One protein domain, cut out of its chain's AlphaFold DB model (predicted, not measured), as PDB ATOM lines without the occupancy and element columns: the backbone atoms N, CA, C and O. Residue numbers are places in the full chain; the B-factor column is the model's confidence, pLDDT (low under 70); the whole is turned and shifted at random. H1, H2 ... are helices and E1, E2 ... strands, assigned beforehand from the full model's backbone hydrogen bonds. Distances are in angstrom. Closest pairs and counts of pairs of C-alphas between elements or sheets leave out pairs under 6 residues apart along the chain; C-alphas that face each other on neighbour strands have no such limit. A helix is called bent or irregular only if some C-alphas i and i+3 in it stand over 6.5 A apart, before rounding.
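Overview. This is residues 257 to 348 and 355 to 418 of the 827 residues of the protein "Hypothetical protein" of Symbiodinium microadriaticum (UniProt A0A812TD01). The model is an open frame with few contacts across its middle: the helices H1 and H5 make two opposite sides, the irregular helix H3 runs between them to H5, and the helical hairpin H6-H7 makes another side. The hairpin E2-E3 follows H1 at one corner, E4-E5 is near the end of H5 at another, and residues 343 to 348 stick out. The 156 printed residues hold seven named helices and five named strands, in the order E1 H1 E2 E3 H2 H3 H4 H5 H6 H7 E4 E5; both two-stranded sheets are antiparallel, and the class is mixed. The whole is only just loose, close to compact, with a radius of gyration of the C-alphas of 18.3 A, and it spans 46 by 41 by 36 A.

Arrangement. E2, residues 286 to 289, and E3, residues 298 to 304, form an antiparallel hairpin at 135 degrees, with N 289 and O 298 2.8 A apart, within hydrogen-bond range. H1, residues 271 to 284, touches H2, residues 308 to 312, with residues 279 to 283 alone; the C-alphas of Arg 279 and Tyr 311 are closest, 5.8 A. H6, residues 382 to 393, and H7, residues 400 to 406, form a helical hairpin at a steep tilt of 42 degrees, opposite ways, closest at C-alphas 385 and 403, 6.3 A. H2 and H6 are close but not clearly touching: their closest C-alphas, 310 and 392, are 7.7 A apart. E4, residues 410 to 412, and E5, residues 415 to 417, form an antiparallel hairpin, with N 417 and O 410 2.8 A apart. H5, residues 357 to 374, comes nearest to E5 at C-alphas 372 and 417, 5.6 A. With residues 364 to 368 alone H5 touches H3, residues 318 to 329, about perpendicular at 74 degrees, closest at C-alphas 327 and 368, 6.3 A. H4, residues 334 to 340, forms a helical hairpin with H3, opposite ways at an only just steep tilt of 35.3 degrees, closest at C-alphas 324 and 337, 5.9 A. H4 touches H5, about perpendicular at 84 degrees, closest at C-alphas 340 and 361, 6.4 A. E1, residues 264 to 268, pairs with no named strand. H1 and H5 are apart. Every O i to N i+4 pair is within hydrogen-bond range in H1, H5 and H6; the counts are 5 of 8 in H3, 2 of 3 in H7, 1 of 3 in H4, with 3 of 4 O i to N i+3 pairs, and 0 of 1 in H2, with 0 of 2.

Along the chain. E1 begins at C-alpha 264 (78.304, -18.097, 31.376). H5 is 25.6 A long, H1 20.6 A, H3 17.0 A, H6 16.3 A and E3 12.7 A. H3 is irregular, with C-alphas 320 and 323 7.1 A apart. E5 ends at C-alpha 417 (81.742, 20.420, 41.717).

Size, cuts and confidence. The two C-alphas farthest apart, of Phe 266 and Asn 413, are 53.5 A apart. Residues 349 to 354 are not printed, and C-alphas 348 and 355 are 14.4 A apart across this cut. Of the links that are printed whole none is long. The mean pLDDT of the printed part is 75.2; 34 residues are under 70, among them 290 to 296, 315 to 320 and 341 to 348.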
ATOM      1  N   SER A 257      75.949 -15.212  28.384       76.94
ATOM      2  CA  SER A 257      75.150 -15.922  29.379       76.94
ATOM      3  C   SER A 257      74.239 -16.997  28.770       76.94
ATOM      4  O   SER A 257      73.936 -16.976  27.573       76.94
ATOM      5  N   SER A 258      73.750 -17.908  29.608       74.50
ATOM      6  CA  SER A 258      72.603 -18.772  29.332       74.50
ATOM      7  C   SER A 258      71.337 -17.937  29.082       74.50
ATOM      8  O   SER A 258      71.315 -16.725  29.331       74.50
ATOM      9  N   ALA A 259      70.284 -18.573  28.556       70.00
ATOM     10  CA  ALA A 259      69.009 -17.908  28.258       70.00
ATOM     11  C   ALA A 259      68.379 -17.248  29.499       70.00
ATOM     12  O   ALA A 259      67.767 -16.189  29.377       70.00
ATOM     13  N   ASP A 260      68.615 -17.828  30.676       68.19
ATOM     14  CA  ASP A 260      68.112 -17.344  31.965       68.19
ATOM     15  C   ASP A 260      69.083 -16.378  32.668       68.19
ATOM     16  O   ASP A 260      68.792 -15.884  33.748       68.19
ATOM     17  N   PHE A 261      70.223 -16.058  32.042       66.50
ATOM     18  CA  PHE A 261      71.265 -15.152  32.550       66.50
ATOM     19  C   PHE A 261      71.997 -15.611  33.831       66.50
ATOM     20  O   PHE A 261      72.790 -14.843  34.372       66.50
ATOM     21  N   GLU A 262      71.806 -16.859  34.266       72.56
ATOM     22  CA  GLU A 262      72.402 -17.415  35.495       72.56
ATOM     23  C   GLU A 262      73.844 -17.930  35.316       72.56
ATOM     24  O   GLU A 262      74.648 -17.870  36.245       72.56
ATOM     25  N   GLU A 263      74.216 -18.406  34.122       72.69
ATOM     26  CA  GLU A 263      75.523 -19.045  33.888       72.69
ATOM     27  C   GLU A 263      76.222 -18.518  32.625       72.69
ATOM     28  O   GLU A 263      75.552 -18.197  31.642       72.69
ATOM     29  N   PRO A 264      77.566 -18.437  32.589       74.81
ATOM     30  CA  PRO A 264      78.304 -18.097  31.376       74.81
ATOM     31  C   PRO A 264      78.409 -19.300  30.420       74.81
ATOM     32  O   PRO A 264      78.877 -20.376  30.778       74.81
ATOM     33  N   CYS A 265      78.057 -19.099  29.155       74.19
ATOM     34  CA  CYS A 265      78.345 -20.016  28.058       74.19
ATOM     35  C   CYS A 265      79.778 -19.809  27.545       74.19
ATOM     36  O   CYS A 265      80.267 -18.683  27.445       74.19
ATOM     37  N   PHE A 266      80.413 -20.883  27.069       74.12
ATOM     38  CA  PHE A 266      81.705 -20.857  26.363       74.12
ATOM     39  C   PHE A 266      81.598 -20.291  24.928       74.12
ATOM     40  O   PHE A 266      82.069 -20.872  23.953       74.12
ATOM     41  N   LYS A 267      80.929 -19.146  24.778       72.50
ATOM     42  CA  LYS A 267      80.809 -18.370  23.539       72.50
ATOM     43  C   LYS A 267      80.975 -16.896  23.879       72.50
ATOM     44  O   LYS A 267      80.479 -16.451  24.909       72.50
ATOM     45  N   PHE A 268      81.648 -16.126  23.029       69.50
ATOM     46  CA  PHE A 268      81.742 -14.680  23.227       69.50
ATOM     47  C   PHE A 268      80.428 -13.988  22.853       69.50
ATOM     48  O   PHE A 268      79.795 -14.316  21.847       69.50
ATOM     49  N   ALA A 269      80.021 -13.018  23.668       65.62
ATOM     50  CA  ALA A 269      78.831 -12.218  23.448       65.62
ATOM     51  C   ALA A 269      79.025 -11.289  22.245       65.62
ATOM     52  O   ALA A 269      79.974 -10.502  22.179       65.62
ATOM     53  N   LYS A 270      78.078 -11.343  21.304       67.69
ATOM     54  CA  LYS A 270      77.995 -10.378  20.204       67.69
ATOM     55  C   LYS A 270      77.672  -8.971  20.743       67.69
ATOM     56  O   LYS A 270      77.048  -8.859  21.803       67.69
ATOM     57  N   PRO A 271      78.048  -7.884  20.045       60.78
ATOM     58  CA  PRO A 271      77.768  -6.517  20.501       60.78
ATOM     59  C   PRO A 271      76.285  -6.231  20.817       60.78
ATOM     60  O   PRO A 271      75.986  -5.471  21.745       60.78
ATOM     61  N   GLU A 272      75.350  -6.862  20.107       66.38
ATOM     62  CA  GLU A 272      73.907  -6.752  20.363       66.38
ATOM     63  C   GLU A 272      73.531  -7.372  21.719       66.38
ATOM     64  O   GLU A 272      72.747  -6.807  22.481       66.38
ATOM     65  N   VAL A 273      74.156  -8.501  22.061       71.00
ATOM     66  CA  VAL A 273      73.949  -9.220  23.327       71.00
ATOM     67  C   VAL A 273      74.504  -8.417  24.507       71.00
ATOM     68  O   VAL A 273      73.843  -8.288  25.535       71.00
ATOM     69  N   ILE A 274      75.667  -7.782  24.342       70.19
ATOM     70  CA  ILE A 274      76.259  -6.900  25.366       70.19
ATOM     71  C   ILE A 274      75.343  -5.708  25.663       70.19
ATOM     72  O   ILE A 274      75.180  -5.310  26.817       70.19
ATOM     73  N   SER A 275      74.715  -5.150  24.627       69.00
ATOM     74  CA  SER A 275      73.758  -4.052  24.789       69.00
ATOM     75  C   SER A 275      72.543  -4.481  25.620       69.00
ATOM     76  O   SER A 275      72.063  -3.705  26.446       69.00
ATOM     77  N   ASN A 276      72.095  -5.732  25.476       73.69
ATOM     78  CA  ASN A 276      71.021  -6.297  26.295       73.69
ATOM     79  C   ASN A 276      71.451  -6.540  27.752       73.69
ATOM     80  O   ASN A 276      70.682  -6.210  28.653       73.69
ATOM     81  N   TYR A 277      72.680  -7.010  28.010       76.25
ATOM     82  CA  TYR A 277      73.206  -7.112  29.384       76.25
ATOM     83  C   TYR A 277      73.195  -5.770  30.106       76.25
ATOM     84  O   TYR A 277      72.768  -5.684  31.253       76.25
ATOM     85  N   MET A 278      73.589  -4.701  29.419       73.56
ATOM     86  CA  MET A 278      73.589  -3.363  30.011       73.56
ATOM     87  C   MET A 278      72.181  -2.881  30.361       73.56
ATOM     88  O   MET A 278      71.978  -2.307  31.427       73.56
ATOM     89  N   ARG A 279      71.190  -3.174  29.513       75.81
ATOM     90  CA  ARG A 279      69.783  -2.854  29.798       75.81
ATOM     91  C   ARG A 279      69.255  -3.623  31.007       75.81
ATOM     92  O   ARG A 279      68.538  -3.046  31.821       75.81
ATOM     93  N   LEU A 280      69.637  -4.892  31.162       74.88
ATOM     94  CA  LEU A 280      69.291  -5.682  32.347       74.88
ATOM     95  C   LEU A 280      69.928  -5.118  33.616       74.88
ATOM     96  O   LEU A 280      69.251  -5.021  34.636       74.88
ATOM     97  N   ILE A 281      71.186  -4.676  33.543       77.94
ATOM     98  CA  ILE A 281      71.855  -4.009  34.663       77.94
ATOM     99  C   ILE A 281      71.118  -2.716  35.020       77.94
ATOM    100  O   ILE A 281      70.757  -2.530  36.178       77.94
ATOM    101  N   TRP A 282      70.827  -1.842  34.051       76.38
ATOM    102  CA  TRP A 282      70.101  -0.589  34.307       76.38
ATOM    103  C   TRP A 282      68.741  -0.811  34.956       76.38
ATOM    104  O   TRP A 282      68.368  -0.038  35.836       76.38
ATOM    105  N   ARG A 283      68.052  -1.898  34.594       77.38
ATOM    106  CA  ARG A 283      66.786  -2.294  35.218       77.38
ATOM    107  C   ARG A 283      66.912  -2.634  36.703       77.38
ATOM    108  O   ARG A 283      65.940  -2.503  37.440       77.38
ATOM    109  N   GLN A 284      68.084  -3.069  37.150       78.56
ATOM    110  CA  GLN A 284      68.339  -3.404  38.551       78.56
ATOM    111  C   GLN A 284      68.869  -2.208  39.359       78.56
ATOM    112  O   GLN A 284      68.813  -2.226  40.591       78.56
ATOM    113  N   LEU A 285      69.373  -1.158  38.698       83.38
ATOM    114  CA  LEU A 285      69.986  -0.021  39.378       83.38
ATOM    115  C   LEU A 285      68.945   0.893  40.031       83.38
ATOM    116  O   LEU A 285      68.060   1.460  39.389       83.38
ATOM    117  N   LYS A 286      69.121   1.106  41.332       85.00
ATOM    118  CA  LYS A 286      68.351   2.063  42.132       85.00
ATOM    119  C   LYS A 286      69.093   3.388  42.254       85.00
ATOM    120  O   LYS A 286      70.320   3.421  42.168       85.00
ATOM    121  N   VAL A 287      68.363   4.477  42.505       82.44
ATOM    122  CA  VAL A 287      68.971   5.801  42.719       82.44
ATOM    123  C   VAL A 287      69.921   5.728  43.921       82.44
ATOM    124  O   VAL A 287      69.457   5.449  45.035       82.44
ATOM    125  N   PRO A 288      71.228   5.987  43.745       78.94
ATOM    126  CA  PRO A 288      72.161   5.992  44.858       78.94
ATOM    127  C   PRO A 288      71.925   7.242  45.713       78.94
ATOM    128  O   PRO A 288      71.761   8.352  45.205       78.94
ATOM    129  N   PHE A 289      71.916   7.086  47.034       73.75
ATOM    130  CA  PHE A 289      71.928   8.206  47.969       73.75
ATOM    131  C   PHE A 289      72.968   7.979  49.062       73.75
ATOM    132  O   PHE A 289      73.223   6.851  49.477       73.75
ATOM    133  N   LYS A 290      73.576   9.061  49.538       67.94
ATOM    134  CA  LYS A 290      74.506   9.037  50.663       67.94
ATOM    135  C   LYS A 290      74.004  10.011  51.712       67.94
ATOM    136  O   LYS A 290      73.757  11.177  51.404       67.94
ATOM    137  N   LYS A 291      73.799   9.527  52.936       69.62
ATOM    138  CA  LYS A 291      73.430  10.384  54.064       69.62
ATOM    139  C   LYS A 291      74.679  11.124  54.546       69.62
ATOM    140  O   LYS A 291      75.765  10.548  54.581       69.62
ATOM    141  N   LEU A 292      74.534  12.401  54.894       55.66
ATOM    142  CA  LEU A 292      75.632  13.200  55.439       55.66
ATOM    143  C   LEU A 292      76.201  12.506  56.691       55.66
ATOM    144  O   LEU A 292      75.438  12.144  57.583       55.66
ATOM    145  N   GLY A 293      77.518  12.291  56.724       58.91
ATOM    146  CA  GLY A 293      78.211  11.581  57.807       58.91
ATOM    147  C   GLY A 293      78.297  10.057  57.653       58.91
ATOM    148  O   GLY A 293      79.053   9.427  58.385       58.91
ATOM    149  N   GLU A 294      77.596   9.445  56.693       65.44
ATOM    150  CA  GLU A 294      77.744   8.010  56.420       65.44
ATOM    151  C   GLU A 294      78.852   7.746  55.385       65.44
ATOM    152  O   GLU A 294      78.945   8.450  54.375       65.44
ATOM    153  N   PRO A 295      79.690   6.710  55.582       56.50
ATOM    154  CA  PRO A 295      80.816   6.436  54.692       56.50
ATOM    155  C   PRO A 295      80.397   5.809  53.353       56.50
ATOM    156  O   PRO A 295      81.154   5.892  52.387       56.50
ATOM    157  N   ALA A 296      79.205   5.207  53.269       67.94
ATOM    158  CA  ALA A 296      78.778   4.393  52.133       67.94
ATOM    159  C   ALA A 296      77.513   4.933  51.447       67.94
ATOM    160  O   ALA A 296      76.616   5.480  52.086       67.94
ATOM    161  N   TRP A 297      77.442   4.736  50.130       72.25
ATOM    162  CA  TRP A 297      76.228   4.947  49.349       72.25
ATOM    163  C   TRP A 297      75.241   3.804  49.581       72.25
ATOM    164  O   TRP A 297      75.636   2.642  49.662       72.25
ATOM    165  N   LYS A 298      73.955   4.136  49.654       77.69
ATOM    166  CA  LYS A 298      72.850   3.184  49.781       77.69
ATOM    167  C   LYS A 298      71.892   3.342  48.594       77.69
ATOM    168  O   LYS A 298      71.709   4.460  48.108       77.69
ATOM    169  N   PRO A 299      71.273   2.258  48.104       81.12
ATOM    170  CA  PRO A 299      70.225   2.353  47.095       81.12
ATOM    171  C   PRO A 299      68.929   2.881  47.722       81.12
ATOM    172  O   PRO A 299      68.533   2.449  48.804       81.12
ATOM    173  N   ARG A 300      68.228   3.792  47.039       81.19
ATOM    174  CA  ARG A 300      66.833   4.108  47.378       81.19
ATOM    175  C   ARG A 300      65.943   2.970  46.883       81.19
ATOM    176  O   ARG A 300      65.705   2.861  45.687       81.19
ATOM    177  N   THR A 301      65.442   2.144  47.794       77.06
ATOM    178  CA  THR A 301      64.596   0.978  47.473       77.06
ATOM    179  C   THR A 301      63.354   1.339  46.655       77.06
ATOM    180  O   THR A 301      62.947   0.570  45.790       77.06
ATOM    181  N   GLU A 302      62.806   2.536  46.862       79.12
ATOM    182  CA  GLU A 302      61.573   3.013  46.223       79.12
ATOM    183  C   GLU A 302      61.771   3.680  44.850       79.12
ATOM    184  O   GLU A 302      60.792   4.092  44.231       79.12
ATOM    185  N   ARG A 303      63.013   3.875  44.372       79.88
ATOM    186  CA  ARG A 303      63.263   4.641  43.137       79.88
ATOM    187  C   ARG A 303      64.319   4.010  42.241       79.88
ATOM    188  O   ARG A 303      65.487   3.908  42.618       79.88
ATOM    189  N   ASP A 304      63.914   3.711  41.015       82.88
ATOM    190  CA  ASP A 304      64.815   3.276  39.951       82.88
ATOM    191  C   ASP A 304      65.658   4.439  39.425       82.88
ATOM    192  O   ASP A 304      65.196   5.588  39.337       82.88
ATOM    193  N   LEU A 305      66.915   4.130  39.093       81.62
ATOM    194  CA  LEU A 305      67.845   5.087  38.499       81.62
ATOM    195  C   LEU A 305      67.323   5.567  37.139       81.62
ATOM    196  O   LEU A 305      67.331   6.764  36.856       81.62
ATOM    197  N   LEU A 306      66.788   4.634  36.351       79.50
ATOM    198  CA  LEU A 306      66.203   4.855  35.035       79.50
ATOM    199  C   LEU A 306      64.816   4.215  34.960       79.50
ATOM    200  O   LEU A 306      64.571   3.180  35.569       79.50
ATOM    201  N   GLY A 307      63.907   4.843  34.219       77.38
ATOM    202  CA  GLY A 307      62.597   4.271  33.929       77.38
ATOM    203  C   GLY A 307      62.715   3.196  32.860       77.38
ATOM    204  O   GLY A 307      63.656   3.222  32.067       77.38
ATOM    205  N   THR A 308      61.739   2.289  32.803       71.88
ATOM    206  CA  THR A 308      61.725   1.185  31.831       71.88
ATOM    207  C   THR A 308      61.894   1.661  30.387       71.88
ATOM    208  O   THR A 308      62.658   1.076  29.623       71.88
ATOM    209  N   GLU A 309      61.265   2.784  30.050       73.44
ATOM    210  CA  GLU A 309      61.366   3.403  28.729       73.44
ATOM    211  C   GLU A 309      62.748   4.030  28.479       73.44
ATOM    212  O   GLU A 309      63.250   4.012  27.359       73.44
ATOM    213  N   CYS A 310      63.424   4.525  29.519       77.12
ATOM    214  CA  CYS A 310      64.681   5.270  29.407       77.12
ATOM    215  C   CYS A 310      65.885   4.392  29.027       77.12
ATOM    216  O   CYS A 310      66.897   4.917  28.562       77.12
ATOM    217  N   TYR A 311      65.804   3.064  29.183       74.75
ATOM    218  CA  TYR A 311      66.908   2.149  28.848       74.75
ATOM    219  C   TYR A 311      67.297   2.186  27.364       74.75
ATOM    220  O   TYR A 311      68.392   1.760  26.996       74.75
ATOM    221  N   LEU A 312      66.400   2.666  26.499       75.62
ATOM    222  CA  LEU A 312      66.612   2.724  25.056       75.62
ATOM    223  C   LEU A 312      67.411   3.950  24.604       75.62
ATOM    224  O   LEU A 312      67.895   3.949  23.473       75.62
ATOM    225  N   PHE A 313      67.580   4.962  25.462       78.56
ATOM    226  CA  PHE A 313      68.334   6.170  25.120       78.56
ATOM    227  C   PHE A 313      69.812   5.862  24.835       78.56
ATOM    228  O   PHE A 313      70.405   6.384  23.893       78.56
ATOM    229  N   TRP A 314      70.411   4.948  25.600       74.00
ATOM    230  CA  TRP A 314      71.809   4.569  25.425       74.00
ATOM    231  C   TRP A 314      71.958   3.320  24.547       74.00
ATOM    232  O   TRP A 314      71.444   2.239  24.833       74.00
ATOM    233  N   SER A 315      72.781   3.434  23.507       61.06
ATOM    234  CA  SER A 315      73.048   2.385  22.511       61.06
ATOM    235  C   SER A 315      73.996   1.264  22.986       61.06
ATOM    236  O   SER A 315      74.650   0.618  22.167       61.06
ATOM    237  N   GLY A 316      74.154   1.060  24.303       56.34
ATOM    238  CA  GLY A 316      75.084   0.077  24.896       56.34
ATOM    239  C   GLY A 316      76.582   0.415  24.751       56.34
ATOM    240  O   GLY A 316      77.433  -0.266  25.318       56.34
ATOM    241  N   HIS A 317      76.920   1.489  24.027       57.09
ATOM    242  CA  HIS A 317      78.297   1.923  23.745       57.09
ATOM    243  C   HIS A 317      78.688   3.247  24.431       57.09
ATOM    244  O   HIS A 317      79.869   3.590  24.480       57.09
ATOM    245  N   SER A 318      77.716   3.972  24.984       58.03
ATOM    246  CA  SER A 318      77.844   5.334  25.528       58.03
ATOM    247  C   SER A 318      78.806   5.456  26.716       58.03
ATOM    248  O   SER A 318      79.614   6.379  26.769       58.03
ATOM    249  N   MET A 319      78.787   4.489  27.637       58.66
ATOM    250  CA  MET A 319      79.573   4.513  28.884       58.66
ATOM    251  C   MET A 319      81.096   4.542  28.674       58.66
ATOM    252  O   MET A 319      81.842   4.983  29.543       58.66
ATOM    253  N   ARG A 320      81.573   4.103  27.502       62.53
ATOM    254  CA  ARG A 320      83.008   4.031  27.174       62.53
ATOM    255  C   ARG A 320      83.631   5.400  26.927       62.53
ATOM    256  O   ARG A 320      84.847   5.537  26.996       62.53
ATOM    257  N   HIS A 321      82.808   6.391  26.608       72.19
ATOM    258  CA  HIS A 321      83.274   7.725  26.256       72.19
ATOM    259  C   HIS A 321      83.355   8.655  27.467       72.19
ATOM    260  O   HIS A 321      84.054   9.653  27.385       72.19
ATOM    261  N   VAL A 322      82.742   8.304  28.604       77.94
ATOM    262  CA  VAL A 322      82.646   9.177  29.787       77.94
ATOM    263  C   VAL A 322      84.026   9.610  30.287       77.94
ATOM    264  O   VAL A 322      84.349  10.796  30.271       77.94
ATOM    265  N   LEU A 323      84.887   8.658  30.664       83.81
ATOM    266  CA  LEU A 323      86.216   8.980  31.193       83.81
ATOM    267  C   LEU A 323      87.130   9.654  30.141       83.81
ATOM    268  O   LEU A 323      87.741  10.670  30.477       83.81
ATOM    269  N   PRO A 324      87.201   9.195  28.871       85.69
ATOM    270  CA  PRO A 324      87.934   9.905  27.816       85.69
ATOM    271  C   PRO A 324      87.432  11.324  27.519       85.69
ATOM    272  O   PRO A 324      88.251  12.182  27.183       85.69
ATOM    273  N   THR A 325      86.123  11.575  27.611       84.69
ATOM    274  CA  THR A 325      85.512  12.896  27.396       84.69
ATOM    275  C   THR A 325      85.876  13.840  28.532       84.69
ATOM    276  O   THR A 325      86.424  14.909  28.272       84.69
ATOM    277  N   ILE A 326      85.682  13.425  29.787       87.19
ATOM    278  CA  ILE A 326      86.028  14.247  30.958       87.19
ATOM    279  C   ILE A 326      87.537  14.532  30.986       87.19
ATOM    280  O   ILE A 326      87.961  15.672  31.171       87.19
ATOM    281  N   ALA A 327      88.367  13.522  30.709       88.31
ATOM    282  CA  ALA A 327      89.812  13.697  30.600       88.31
ATOM    283  C   ALA A 327      90.194  14.711  29.501       88.31
ATOM    284  O   ALA A 327      91.130  15.486  29.688       88.31
ATOM    285  N   ALA A 328      89.465  14.745  28.377       87.69
ATOM    286  CA  ALA A 328      89.691  15.718  27.305       87.69
ATOM    287  C   ALA A 328      89.419  17.150  27.769       87.69
ATOM    288  O   ALA A 328      90.262  18.022  27.575       87.69
ATOM    289  N   VAL A 329      88.267  17.366  28.417       87.00
ATOM    290  CA  VAL A 329      87.868  18.662  28.996       87.00
ATOM    291  C   VAL A 329      88.917  19.140  30.001       87.00
ATOM    292  O   VAL A 329      89.231  20.323  30.090       87.00
ATOM    293  N   PHE A 330      89.532  18.205  30.720       88.94
ATOM    294  CA  PHE A 330      90.574  18.485  31.701       88.94
ATOM    295  C   PHE A 330      91.989  18.605  31.123       88.94
ATOM    296  O   PHE A 330      92.938  18.718  31.905       88.94
ATOM    297  N   GLY A 331      92.141  18.620  29.798       87.81
ATOM    298  CA  GLY A 331      93.416  18.852  29.120       87.81
ATOM    299  C   GLY A 331      94.350  17.642  29.092       87.81
ATOM    300  O   GLY A 331      95.547  17.807  28.875       87.81
ATOM    301  N   VAL A 332      93.843  16.424  29.317       87.06
ATOM    302  CA  VAL A 332      94.651  15.207  29.156       87.06
ATOM    303  C   VAL A 332      94.916  14.984  27.659       87.06
ATOM    304  O   VAL A 332      93.963  14.891  26.866       87.06
ATOM    305  N   PRO A 333      96.191  14.890  27.242       84.50
ATOM    306  CA  PRO A 333      96.556  14.797  25.838       84.50
ATOM    307  C   PRO A 333      96.071  13.484  25.221       84.50
ATOM    308  O   PRO A 333      95.819  12.489  25.908       84.50
ATOM    309  N   LYS A 334      95.897  13.492  23.896       80.94
ATOM    310  CA  LYS A 334      95.314  12.361  23.169       80.94
ATOM    311  C   LYS A 334      96.130  11.080  23.373       80.94
ATOM    312  O   LYS A 334      95.521  10.046  23.616       80.94
ATOM    313  N   GLU A 335      97.465  11.158  23.370       78.75
ATOM    314  CA  GLU A 335      98.315   9.969  23.530       78.75
ATOM    315  C   GLU A 335      98.077   9.260  24.871       78.75
ATOM    316  O   GLU A 335      98.137   8.039  24.941       78.75
ATOM    317  N   GLN A 336      97.762  10.010  25.935       78.69
ATOM    318  CA  GLN A 336      97.421   9.444  27.244       78.69
ATOM    319  C   GLN A 336      95.978   8.924  27.289       78.69
ATOM    320  O   GLN A 336      95.709   7.873  27.867       78.69
ATOM    321  N   ARG A 337      95.033   9.629  26.659       82.50
ATOM    322  CA  ARG A 337      93.625   9.199  26.616       82.50
ATOM    323  C   ARG A 337      93.410   7.939  25.790       82.50
ATOM    324  O   ARG A 337      92.474   7.198  26.082       82.50
ATOM    325  N   ASP A 338      94.274   7.667  24.818       76.12
ATOM    326  CA  ASP A 338      94.213   6.441  24.022       76.12
ATOM    327  C   ASP A 338      94.356   5.179  24.913       76.12
ATOM    328  O   ASP A 338      93.737   4.160  24.612       76.12
ATOM    329  N   TYR A 339      95.008   5.270  26.088       74.31
ATOM    330  CA  TYR A 339      95.070   4.183  27.090       74.31
ATOM    331  C   TYR A 339      93.760   3.925  27.844       74.31
ATOM    332  O   TYR A 339      93.569   2.837  28.387       74.31
ATOM    333  N   LEU A 340      92.857   4.907  27.907       74.44
ATOM    334  CA  LEU A 340      91.515   4.729  28.478       74.44
ATOM    335  C   LEU A 340      90.563   4.040  27.489       74.44
ATOM    336  O   LEU A 340      89.471   3.613  27.866       74.44
ATOM    337  N   GLY A 341      90.948   4.025  26.209       63.34
ATOM    338  CA  GLY A 341      90.143   3.605  25.077       63.34
ATOM    339  C   GLY A 341      90.547   2.252  24.493       63.34
ATOM    340  O   GLY A 341      91.171   1.409  25.129       63.34
ATOM    341  N   ARG A 342      90.099   2.016  23.256       55.47
ATOM    342  CA  ARG A 342      90.214   0.729  22.563       55.47
ATOM    343  C   ARG A 342      91.679   0.333  22.353       55.47
ATOM    344  O   ARG A 342      92.337   0.915  21.493       55.47
ATOM    345  N   TRP A 343      92.104  -0.738  23.017       47.56
ATOM    346  CA  TRP A 343      93.211  -1.567  22.548       47.56
ATOM    347  C   TRP A 343      92.859  -2.071  21.141       47.56
ATOM    348  O   TRP A 343      91.964  -2.902  20.983       47.56
ATOM    349  N   HIS A 344      93.495  -1.512  20.112       41.19
ATOM    350  CA  HIS A 344      93.450  -2.066  18.762       41.19
ATOM    351  C   HIS A 344      94.718  -2.878  18.558       41.19
ATOM    352  O   HIS A 344      95.813  -2.323  18.510       41.19
ATOM    353  N   VAL A 345      94.560  -4.191  18.426       37.16
ATOM    354  CA  VAL A 345      95.653  -5.075  18.024       37.16
ATOM    355  C   VAL A 345      96.055  -4.690  16.593       37.16
ATOM    356  O   VAL A 345      95.232  -4.776  15.686       37.16
ATOM    357  N   GLY A 346      97.290  -4.214  16.398       41.00
ATOM    358  CA  GLY A 346      97.891  -4.004  15.069       41.00
ATOM    359  C   GLY A 346      97.932  -2.571  14.513       41.00
ATOM    360  O   GLY A 346      98.443  -2.382  13.413       41.00
ATOM    361  N   LEU A 347      97.448  -1.551  15.236       42.12
ATOM    362  CA  LEU A 347      97.406  -0.151  14.750       42.12
ATOM    363  C   LEU A 347      98.344   0.821  15.487       42.12
ATOM    364  O   LEU A 347      98.400   2.002  15.134       42.12
ATOM    365  N   HIS A 348      99.114   0.353  16.471       46.25
ATOM    366  CA  HIS A 348      99.968   1.207  17.291       46.25
ATOM    367  C   HIS A 348     101.443   0.799  17.230       46.25
ATOM    368  O   HIS A 348     101.901  -0.094  17.920       46.25
ATOM    369  N   HIS A 355     105.243  -0.758  29.376       56.31
ATOM    370  CA  HIS A 355     104.954  -1.602  30.547       56.31
ATOM    371  C   HIS A 355     104.235  -0.860  31.693       56.31
ATOM    372  O   HIS A 355     103.831  -1.474  32.679       56.31
ATOM    373  N   THR A 356     104.050   0.460  31.579       67.00
ATOM    374  CA  THR A 356     103.479   1.327  32.626       67.00
ATOM    375  C   THR A 356     102.056   1.811  32.325       67.00
ATOM    376  O   THR A 356     101.570   2.722  32.995       67.00
ATOM    377  N   CYS A 357     101.331   1.178  31.391       68.00
ATOM    378  CA  CYS A 357      99.943   1.527  31.040       68.00
ATOM    379  C   CYS A 357      99.036   1.702  32.268       68.00
ATOM    380  O   CYS A 357      98.236   2.631  32.336       68.00
ATOM    381  N   ARG A 358      99.213   0.844  33.283       71.00
ATOM    382  CA  ARG A 358      98.500   0.933  34.561       71.00
ATOM    383  C   ARG A 358      98.713   2.285  35.254       71.00
ATOM    384  O   ARG A 358      97.748   2.884  35.713       71.00
ATOM    385  N   GLN A 359      99.951   2.771  35.325       73.62
ATOM    386  CA  GLN A 359     100.269   4.054  35.959       73.62
ATOM    387  C   GLN A 359      99.627   5.220  35.204       73.62
ATOM    388  O   GLN A 359      99.065   6.104  35.839       73.62
ATOM    389  N   ILE A 360      99.640   5.176  33.868       77.62
ATOM    390  CA  ILE A 360      99.000   6.189  33.016       77.62
ATOM    391  C   ILE A 360      97.491   6.227  33.284       77.62
ATOM    392  O   ILE A 360      96.934   7.291  33.539       77.62
ATOM    393  N   VAL A 361      96.825   5.067  33.306       79.75
ATOM    394  CA  VAL A 361      95.381   4.982  33.581       79.75
ATOM    395  C   VAL A 361      95.044   5.499  34.983       79.75
ATOM    396  O   VAL A 361      94.130   6.312  35.122       79.75
ATOM    397  N   HIS A 362      95.790   5.084  36.013       81.31
ATOM    398  CA  HIS A 362      95.566   5.557  37.382       81.31
ATOM    399  C   HIS A 362      95.810   7.060  37.533       81.31
ATOM    400  O   HIS A 362      95.071   7.724  38.257       81.31
ATOM    401  N   ASP A 363      96.818   7.610  36.855       81.69
ATOM    402  CA  ASP A 363      97.091   9.046  36.894       81.69
ATOM    403  C   ASP A 363      95.944   9.845  36.266       81.69
ATOM    404  O   ASP A 363      95.468  10.817  36.852       81.69
ATOM    405  N   ILE A 364      95.411   9.389  35.128       86.12
ATOM    406  CA  ILE A 364      94.252  10.039  34.508       86.12
ATOM    407  C   ILE A 364      93.017   9.946  35.415       86.12
ATOM    408  O   ILE A 364      92.326  10.948  35.602       86.12
ATOM    409  N   GLN A 365      92.748   8.778  36.007       85.81
ATOM    410  CA  GLN A 365      91.639   8.597  36.951       85.81
ATOM    411  C   GLN A 365      91.760   9.543  38.149       85.81
ATOM    412  O   GLN A 365      90.795  10.232  38.475       85.81
ATOM    413  N   ARG A 366      92.952   9.635  38.755       82.69
ATOM    414  CA  ARG A 366      93.222  10.537  39.881       82.69
ATOM    415  C   ARG A 366      92.979  11.995  39.493       82.69
ATOM    416  O   ARG A 366      92.191  12.664  40.148       82.69
ATOM    417  N   ARG A 367      93.544  12.454  38.369       84.81
ATOM    418  CA  ARG A 367      93.344  13.825  37.859       84.81
ATOM    419  C   ARG A 367      91.872  14.154  37.625       84.81
ATOM    420  O   ARG A 367      91.444  15.269  37.910       84.81
ATOM    421  N   VAL A 368      91.103  13.210  37.082       87.44
ATOM    422  CA  VAL A 368      89.663  13.387  36.861       87.44
ATOM    423  C   VAL A 368      88.916  13.483  38.190       87.44
ATOM    424  O   VAL A 368      88.118  14.403  38.363       87.44
ATOM    425  N   CYS A 369      89.200  12.592  39.142       83.25
ATOM    426  CA  CYS A 369      88.606  12.629  40.479       83.25
ATOM    427  C   CYS A 369      88.917  13.940  41.214       83.25
ATOM    428  O   CYS A 369      87.997  14.563  41.749       83.25
ATOM    429  N   ASP A 370      90.176  14.380  41.195       79.00
ATOM    430  CA  ASP A 370      90.624  15.608  41.855       79.00
ATOM    431  C   ASP A 370      89.936  16.838  41.260       79.00
ATOM    432  O   ASP A 370      89.435  17.689  41.992       79.00
ATOM    433  N   LYS A 371      89.839  16.917  39.928       83.69
ATOM    434  CA  LYS A 371      89.212  18.053  39.239       83.69
ATOM    435  C   LYS A 371      87.696  18.094  39.414       83.69
ATOM    436  O   LYS A 371      87.160  19.171  39.659       83.69
ATOM    437  N   LEU A 372      87.004  16.952  39.359       83.75
ATOM    438  CA  LEU A 372      85.560  16.894  39.630       83.75
ATOM    439  C   LEU A 372      85.233  17.228  41.092       83.75
ATOM    440  O   LEU A 372      84.229  17.887  41.361       83.75
ATOM    441  N   SER A 373      86.079  16.801  42.033       77.81
ATOM    442  CA  SER A 373      85.899  17.090  43.463       77.81
ATOM    443  C   SER A 373      86.282  18.534  43.813       77.81
ATOM    444  O   SER A 373      85.619  19.168  44.625       77.81
ATOM    445  N   GLY A 374      87.335  19.071  43.189       73.31
ATOM    446  CA  GLY A 374      87.843  20.428  43.424       73.31
ATOM    447  C   GLY A 374      87.160  21.520  42.594       73.31
ATOM    448  O   GLY A 374      87.275  22.701  42.918       73.31
ATOM    449  N   GLY A 375      86.446  21.151  41.527       69.00
ATOM    450  CA  GLY A 375      85.620  22.063  40.740       69.00
ATOM    451  C   GLY A 375      86.314  22.882  39.664       69.00
ATOM    452  O   GLY A 375      85.666  23.722  39.041       69.00
ATOM    453  N   LYS A 376      87.623  22.708  39.461       71.31
ATOM    454  CA  LYS A 376      88.403  23.538  38.534       71.31
ATOM    455  C   LYS A 376      89.340  22.689  37.667       71.31
ATOM    456  O   LYS A 376      90.245  22.054  38.210       71.31
ATOM    457  N   PRO A 377      89.204  22.730  36.327       69.56
ATOM    458  CA  PRO A 377      88.077  23.289  35.567       69.56
ATOM    459  C   PRO A 377      86.769  22.533  35.863       69.56
ATOM    460  O   PRO A 377      86.800  21.344  36.171       69.56
ATOM    461  N   GLY A 378      85.630  23.223  35.789       72.25
ATOM    462  CA  GLY A 378      84.319  22.588  35.944       72.25
ATOM    463  C   GLY A 378      84.012  21.663  34.765       72.25
ATOM    464  O   GLY A 378      84.399  21.955  33.634       72.25
ATOM    465  N   TYR A 379      83.330  20.548  35.028       83.44
ATOM    466  CA  TYR A 379      82.746  19.700  33.986       83.44
ATOM    467  C   TYR A 379      81.276  20.085  33.806       83.44
ATOM    468  O   TYR A 379      80.570  20.272  34.797       83.44
ATOM    469  N   ASP A 380      80.840  20.235  32.557       79.88
ATOM    470  CA  ASP A 380      79.455  20.544  32.226       79.88
ATOM    471  C   ASP A 380      78.798  19.381  31.475       79.88
ATOM    472  O   ASP A 380      79.372  18.841  30.531       79.88
ATOM    473  N   GLU A 381      77.601  19.005  31.918       82.00
ATOM    474  CA  GLU A 381      76.776  17.924  31.365       82.00
ATOM    475  C   GLU A 381      75.470  18.456  30.750       82.00
ATOM    476  O   GLU A 381      74.593  17.669  30.400       82.00
ATOM    477  N   GLU A 382      75.317  19.778  30.623       82.25
ATOM    478  CA  GLU A 382      74.091  20.422  30.139       82.25
ATOM    479  C   GLU A 382      73.645  19.893  28.768       82.25
ATOM    480  O   GLU A 382      72.514  19.427  28.655       82.25
ATOM    481  N   GLU A 383      74.550  19.811  27.785       83.25
ATOM    482  CA  GLU A 383      74.251  19.270  26.444       83.25
ATOM    483  C   GLU A 383      73.689  17.834  26.499       83.25
ATOM    484  O   GLU A 383      72.730  17.495  25.808       83.25
ATOM    485  N   LEU A 384      74.235  16.978  27.374       83.88
ATOM    486  CA  LEU A 384      73.757  15.601  27.536       83.88
ATOM    487  C   LEU A 384      72.339  15.560  28.124       83.88
ATOM    488  O   LEU A 384      71.526  14.716  27.737       83.88
ATOM    489  N   PHE A 385      72.046  16.439  29.084       84.94
ATOM    490  CA  PHE A 385      70.721  16.518  29.694       84.94
ATOM    491  C   PHE A 385      69.684  17.151  28.765       84.94
ATOM    492  O   PHE A 385      68.519  16.750  28.820       84.94
ATOM    493  N   GLU A 386      70.087  18.073  27.889       86.62
ATOM    494  CA  GLU A 386      69.238  18.610  26.823       86.62
ATOM    495  C   GLU A 386      68.844  17.519  25.824       86.62
ATOM    496  O   GLU A 386      67.649  17.329  25.579       86.62
ATOM    497  N   ASP A 387      69.815  16.740  25.336       87.62
ATOM    498  CA  ASP A 387      69.583  15.617  24.420       87.62
ATOM    499  C   ASP A 387      68.662  14.561  25.042       87.62
ATOM    500  O   ASP A 387      67.688  14.108  24.430       87.62
ATOM    501  N   PHE A 388      68.935  14.176  26.292       86.50
ATOM    502  CA  PHE A 388      68.104  13.210  27.008       86.50
ATOM    503  C   PHE A 388      66.692  13.747  27.257       86.50
ATOM    504  O   PHE A 388      65.707  13.019  27.116       86.50
ATOM    505  N   GLY A 389      66.571  15.035  27.584       87.06
ATOM    506  CA  GLY A 389      65.283  15.679  27.788       87.06
ATOM    507  C   GLY A 389      64.459  15.773  26.508       87.06
ATOM    508  O   GLY A 389      63.265  15.479  26.537       87.06
ATOM    509  N   ALA A 390      65.076  16.121  25.378       88.75
ATOM    510  CA  ALA A 390      64.421  16.106  24.073       88.75
ATOM    511  C   ALA A 390      63.911  14.698  23.725       88.75
ATOM    512  O   ALA A 390      62.738  14.531  23.387       88.75
ATOM    513  N   TRP A 391      64.749  13.679  23.928       88.75
ATOM    514  CA  TRP A 391      64.407  12.281  23.663       88.75
ATOM    515  C   TRP A 391      63.220  11.765  24.494       88.75
ATOM    516  O   TRP A 391      62.408  10.973  24.000       88.75
ATOM    517  N   LEU A 392      63.100  12.216  25.750       86.75
ATOM    518  CA  LEU A 392      61.968  11.903  26.626       86.75
ATOM    519  C   LEU A 392      60.685  12.615  26.180       86.75
ATOM    520  O   LEU A 392      59.632  11.976  26.115       86.75
ATOM    521  N   ARG A 393      60.770  13.901  25.807       89.69
ATOM    522  CA  ARG A 393      59.615  14.679  25.318       89.69
ATOM    523  C   ARG A 393      59.018  14.077  24.050       89.69
ATOM    524  O   ARG A 393      57.800  13.978  23.954       89.69
ATOM    525  N   GLU A 394      59.854  13.613  23.121       89.25
ATOM    526  CA  GLU A 394      59.413  12.902  21.907       89.25
ATOM    527  C   GLU A 394      58.563  11.658  22.212       89.25
ATOM    528  O   GLU A 394      57.751  11.241  21.389       89.25
ATOM    529  N   ARG A 395      58.737  11.059  23.395       85.06
ATOM    530  CA  ARG A 395      58.026   9.854  23.853       85.06
ATOM    531  C   ARG A 395      56.900  10.160  24.839       85.06
ATOM    532  O   ARG A 395      56.357   9.241  25.443       85.06
ATOM    533  N   GLY A 396      56.553  11.436  25.010       85.56
ATOM    534  CA  GLY A 396      55.499  11.871  25.925       85.56
ATOM    535  C   GLY A 396      55.857  11.729  27.408       85.56
ATOM    536  O   GLY A 396      54.960  11.687  28.246       85.56
ATOM    537  N   LEU A 397      57.148  11.636  27.746       84.62
ATOM    538  CA  LEU A 397      57.625  11.528  29.124       84.62
ATOM    539  C   LEU A 397      58.136  12.882  29.628       84.62
ATOM    540  O   LEU A 397      58.823  13.601  28.906       84.62
ATOM    541  N   ASP A 398      57.842  13.204  30.892       85.12
ATOM    542  CA  ASP A 398      58.373  14.395  31.562       85.12
ATOM    543  C   ASP A 398      59.880  14.225  31.862       85.12
ATOM    544  O   ASP A 398      60.249  13.307  32.605       85.12
ATOM    545  N   PRO A 399      60.771  15.078  31.315       85.31
ATOM    546  CA  PRO A 399      62.210  15.002  31.562       85.31
ATOM    547  C   PRO A 399      62.632  15.336  32.989       85.31
ATOM    548  O   PRO A 399      63.655  14.841  33.471       85.31
ATOM    549  N   GLU A 400      61.889  16.208  33.665       83.81
ATOM    550  CA  GLU A 400      62.378  16.884  34.862       83.81
ATOM    551  C   GLU A 400      62.693  15.935  36.038       83.81
ATOM    552  O   GLU A 400      63.764  16.064  36.649       83.81
ATOM    553  N   PRO A 401      61.865  14.915  36.337       80.50
ATOM    554  CA  PRO A 401      62.163  13.930  37.369       80.50
ATOM    555  C   PRO A 401      63.384  13.064  37.055       80.50
ATOM    556  O   PRO A 401      63.971  12.513  37.987       80.50
ATOM    557  N   TRP A 402      63.747  12.907  35.779       78.94
ATOM    558  CA  TRP A 402      64.862  12.068  35.341       78.94
ATOM    559  C   TRP A 402      66.168  12.849  35.311       78.94
ATOM    560  O   TRP A 402      67.156  12.384  35.878       78.94
ATOM    561  N   VAL A 403      66.167  14.064  34.759       79.00
ATOM    562  CA  VAL A 403      67.340  14.953  34.751       79.00
ATOM    563  C   VAL A 403      67.794  15.257  36.182       79.00
ATOM    564  O   VAL A 403      68.967  15.086  36.509       79.00
ATOM    565  N   LYS A 404      66.860  15.564  37.096       77.88
ATOM    566  CA  LYS A 404      67.179  15.812  38.518       77.88
ATOM    567  C   LYS A 404      67.850  14.631  39.228       77.88
ATOM    568  O   LYS A 404      68.583  14.850  40.187       77.88
ATOM    569  N   ARG A 405      67.610  13.384  38.799       77.38
ATOM    570  CA  ARG A 405      68.254  12.189  39.389       77.38
ATOM    571  C   ARG A 405      69.701  12.015  38.933       77.38
ATOM    572  O   ARG A 405      70.476  11.403  39.663       77.38
ATOM    573  N   HIS A 406      70.039  12.530  37.752       75.62
ATOM    574  CA  HIS A 406      71.354  12.379  37.129       75.62
ATOM    575  C   HIS A 406      72.240  13.619  37.303       75.62
ATOM    576  O   HIS A 406      73.447  13.523  37.122       75.62
ATOM    577  N   ALA A 407      71.680  14.757  37.720       73.00
ATOM    578  CA  ALA A 407      72.429  15.956  38.081       73.00
ATOM    579  C   ALA A 407      73.193  15.769  39.413       73.00
ATOM    580  O   ALA A 407      72.724  16.142  40.491       73.00
ATOM    581  N   ILE A 408      74.376  15.154  39.340       72.12
ATOM    582  CA  ILE A 408      75.259  14.883  40.492       72.12
ATOM    583  C   ILE A 408      76.177  16.064  40.842       72.12
ATOM    584  O   ILE A 408      76.623  16.174  41.989       72.12
ATOM    585  N   LEU A 409      76.452  16.947  39.879       76.56
ATOM    586  CA  LEU A 409      77.274  18.144  40.066       76.56
ATOM    587  C   LEU A 409      76.467  19.281  40.702       76.56
ATOM    588  O   LEU A 409      75.304  19.507  40.368       76.56
ATOM    589  N   ARG A 410      77.094  20.026  41.616       73.56
ATOM    590  CA  ARG A 410      76.513  21.209  42.263       73.56
ATOM    591  C   ARG A 410      77.338  22.444  41.961       73.56
ATOM    592  O   ARG A 410      78.562  22.376  41.932       73.56
ATOM    593  N   THR A 411      76.680  23.585  41.809       77.06
ATOM    594  CA  THR A 411      77.372  24.867  41.649       77.06
ATOM    595  C   THR A 411      77.794  25.405  43.013       77.06
ATOM    596  O   THR A 411      76.948  25.732  43.842       77.06
ATOM    597  N   VAL A 412      79.102  25.516  43.243       72.56
ATOM    598  CA  VAL A 412      79.703  26.124  44.438       72.56
ATOM    599  C   VAL A 412      80.677  27.201  43.974       72.56
ATOM    600  O   VAL A 412      81.596  26.915  43.208       72.56
ATOM    601  N   ASN A 413      80.471  28.452  44.396       73.62
ATOM    602  CA  ASN A 413      81.306  29.602  44.006       73.62
ATOM    603  C   ASN A 413      81.517  29.730  42.479       73.62
ATOM    604  O   ASN A 413      82.622  30.002  42.014       73.62
ATOM    605  N   GLY A 414      80.464  29.477  41.692       75.50
ATOM    606  CA  GLY A 414      80.496  29.543  40.223       75.50
ATOM    607  C   GLY A 414      81.148  28.344  39.521       75.50
ATOM    608  O   GLY A 414      81.221  28.329  38.299       75.50
ATOM    609  N   CYS A 415      81.601  27.332  40.263       72.75
ATOM    610  CA  CYS A 415      82.202  26.113  39.722       72.75
ATOM    611  C   CYS A 415      81.256  24.914  39.907       72.75
ATOM    612  O   CYS A 415      80.683  24.755  40.986       72.75
ATOM    613  N   LYS A 416      81.094  24.058  38.886       80.94
ATOM    614  CA  LYS A 416      80.360  22.782  39.000       80.94
ATOM    615  C   LYS A 416      81.270  21.736  39.655       80.94
ATOM    616  O   LYS A 416      82.303  21.383  39.090       80.94
ATOM    617  N   VAL A 417      80.912  21.284  40.858       76.62
ATOM    618  CA  VAL A 417      81.742  20.420  41.717       76.62
ATOM    619  C   VAL A 417      80.940  19.251  42.282       76.62
ATOM    620  O   VAL A 417      79.728  19.349  42.503       76.62
ATOM    621  N   LEU A 418      81.621  18.153  42.599       72.56
ATOM    622  CA  LEU A 418      81.084  17.139  43.499       72.56
ATOM    623  C   LEU A 418      81.213  17.660  44.935       72.56
ATOM    624  O   LEU A 418      82.310  17.900  45.420       72.56
TER     625      LEU A 418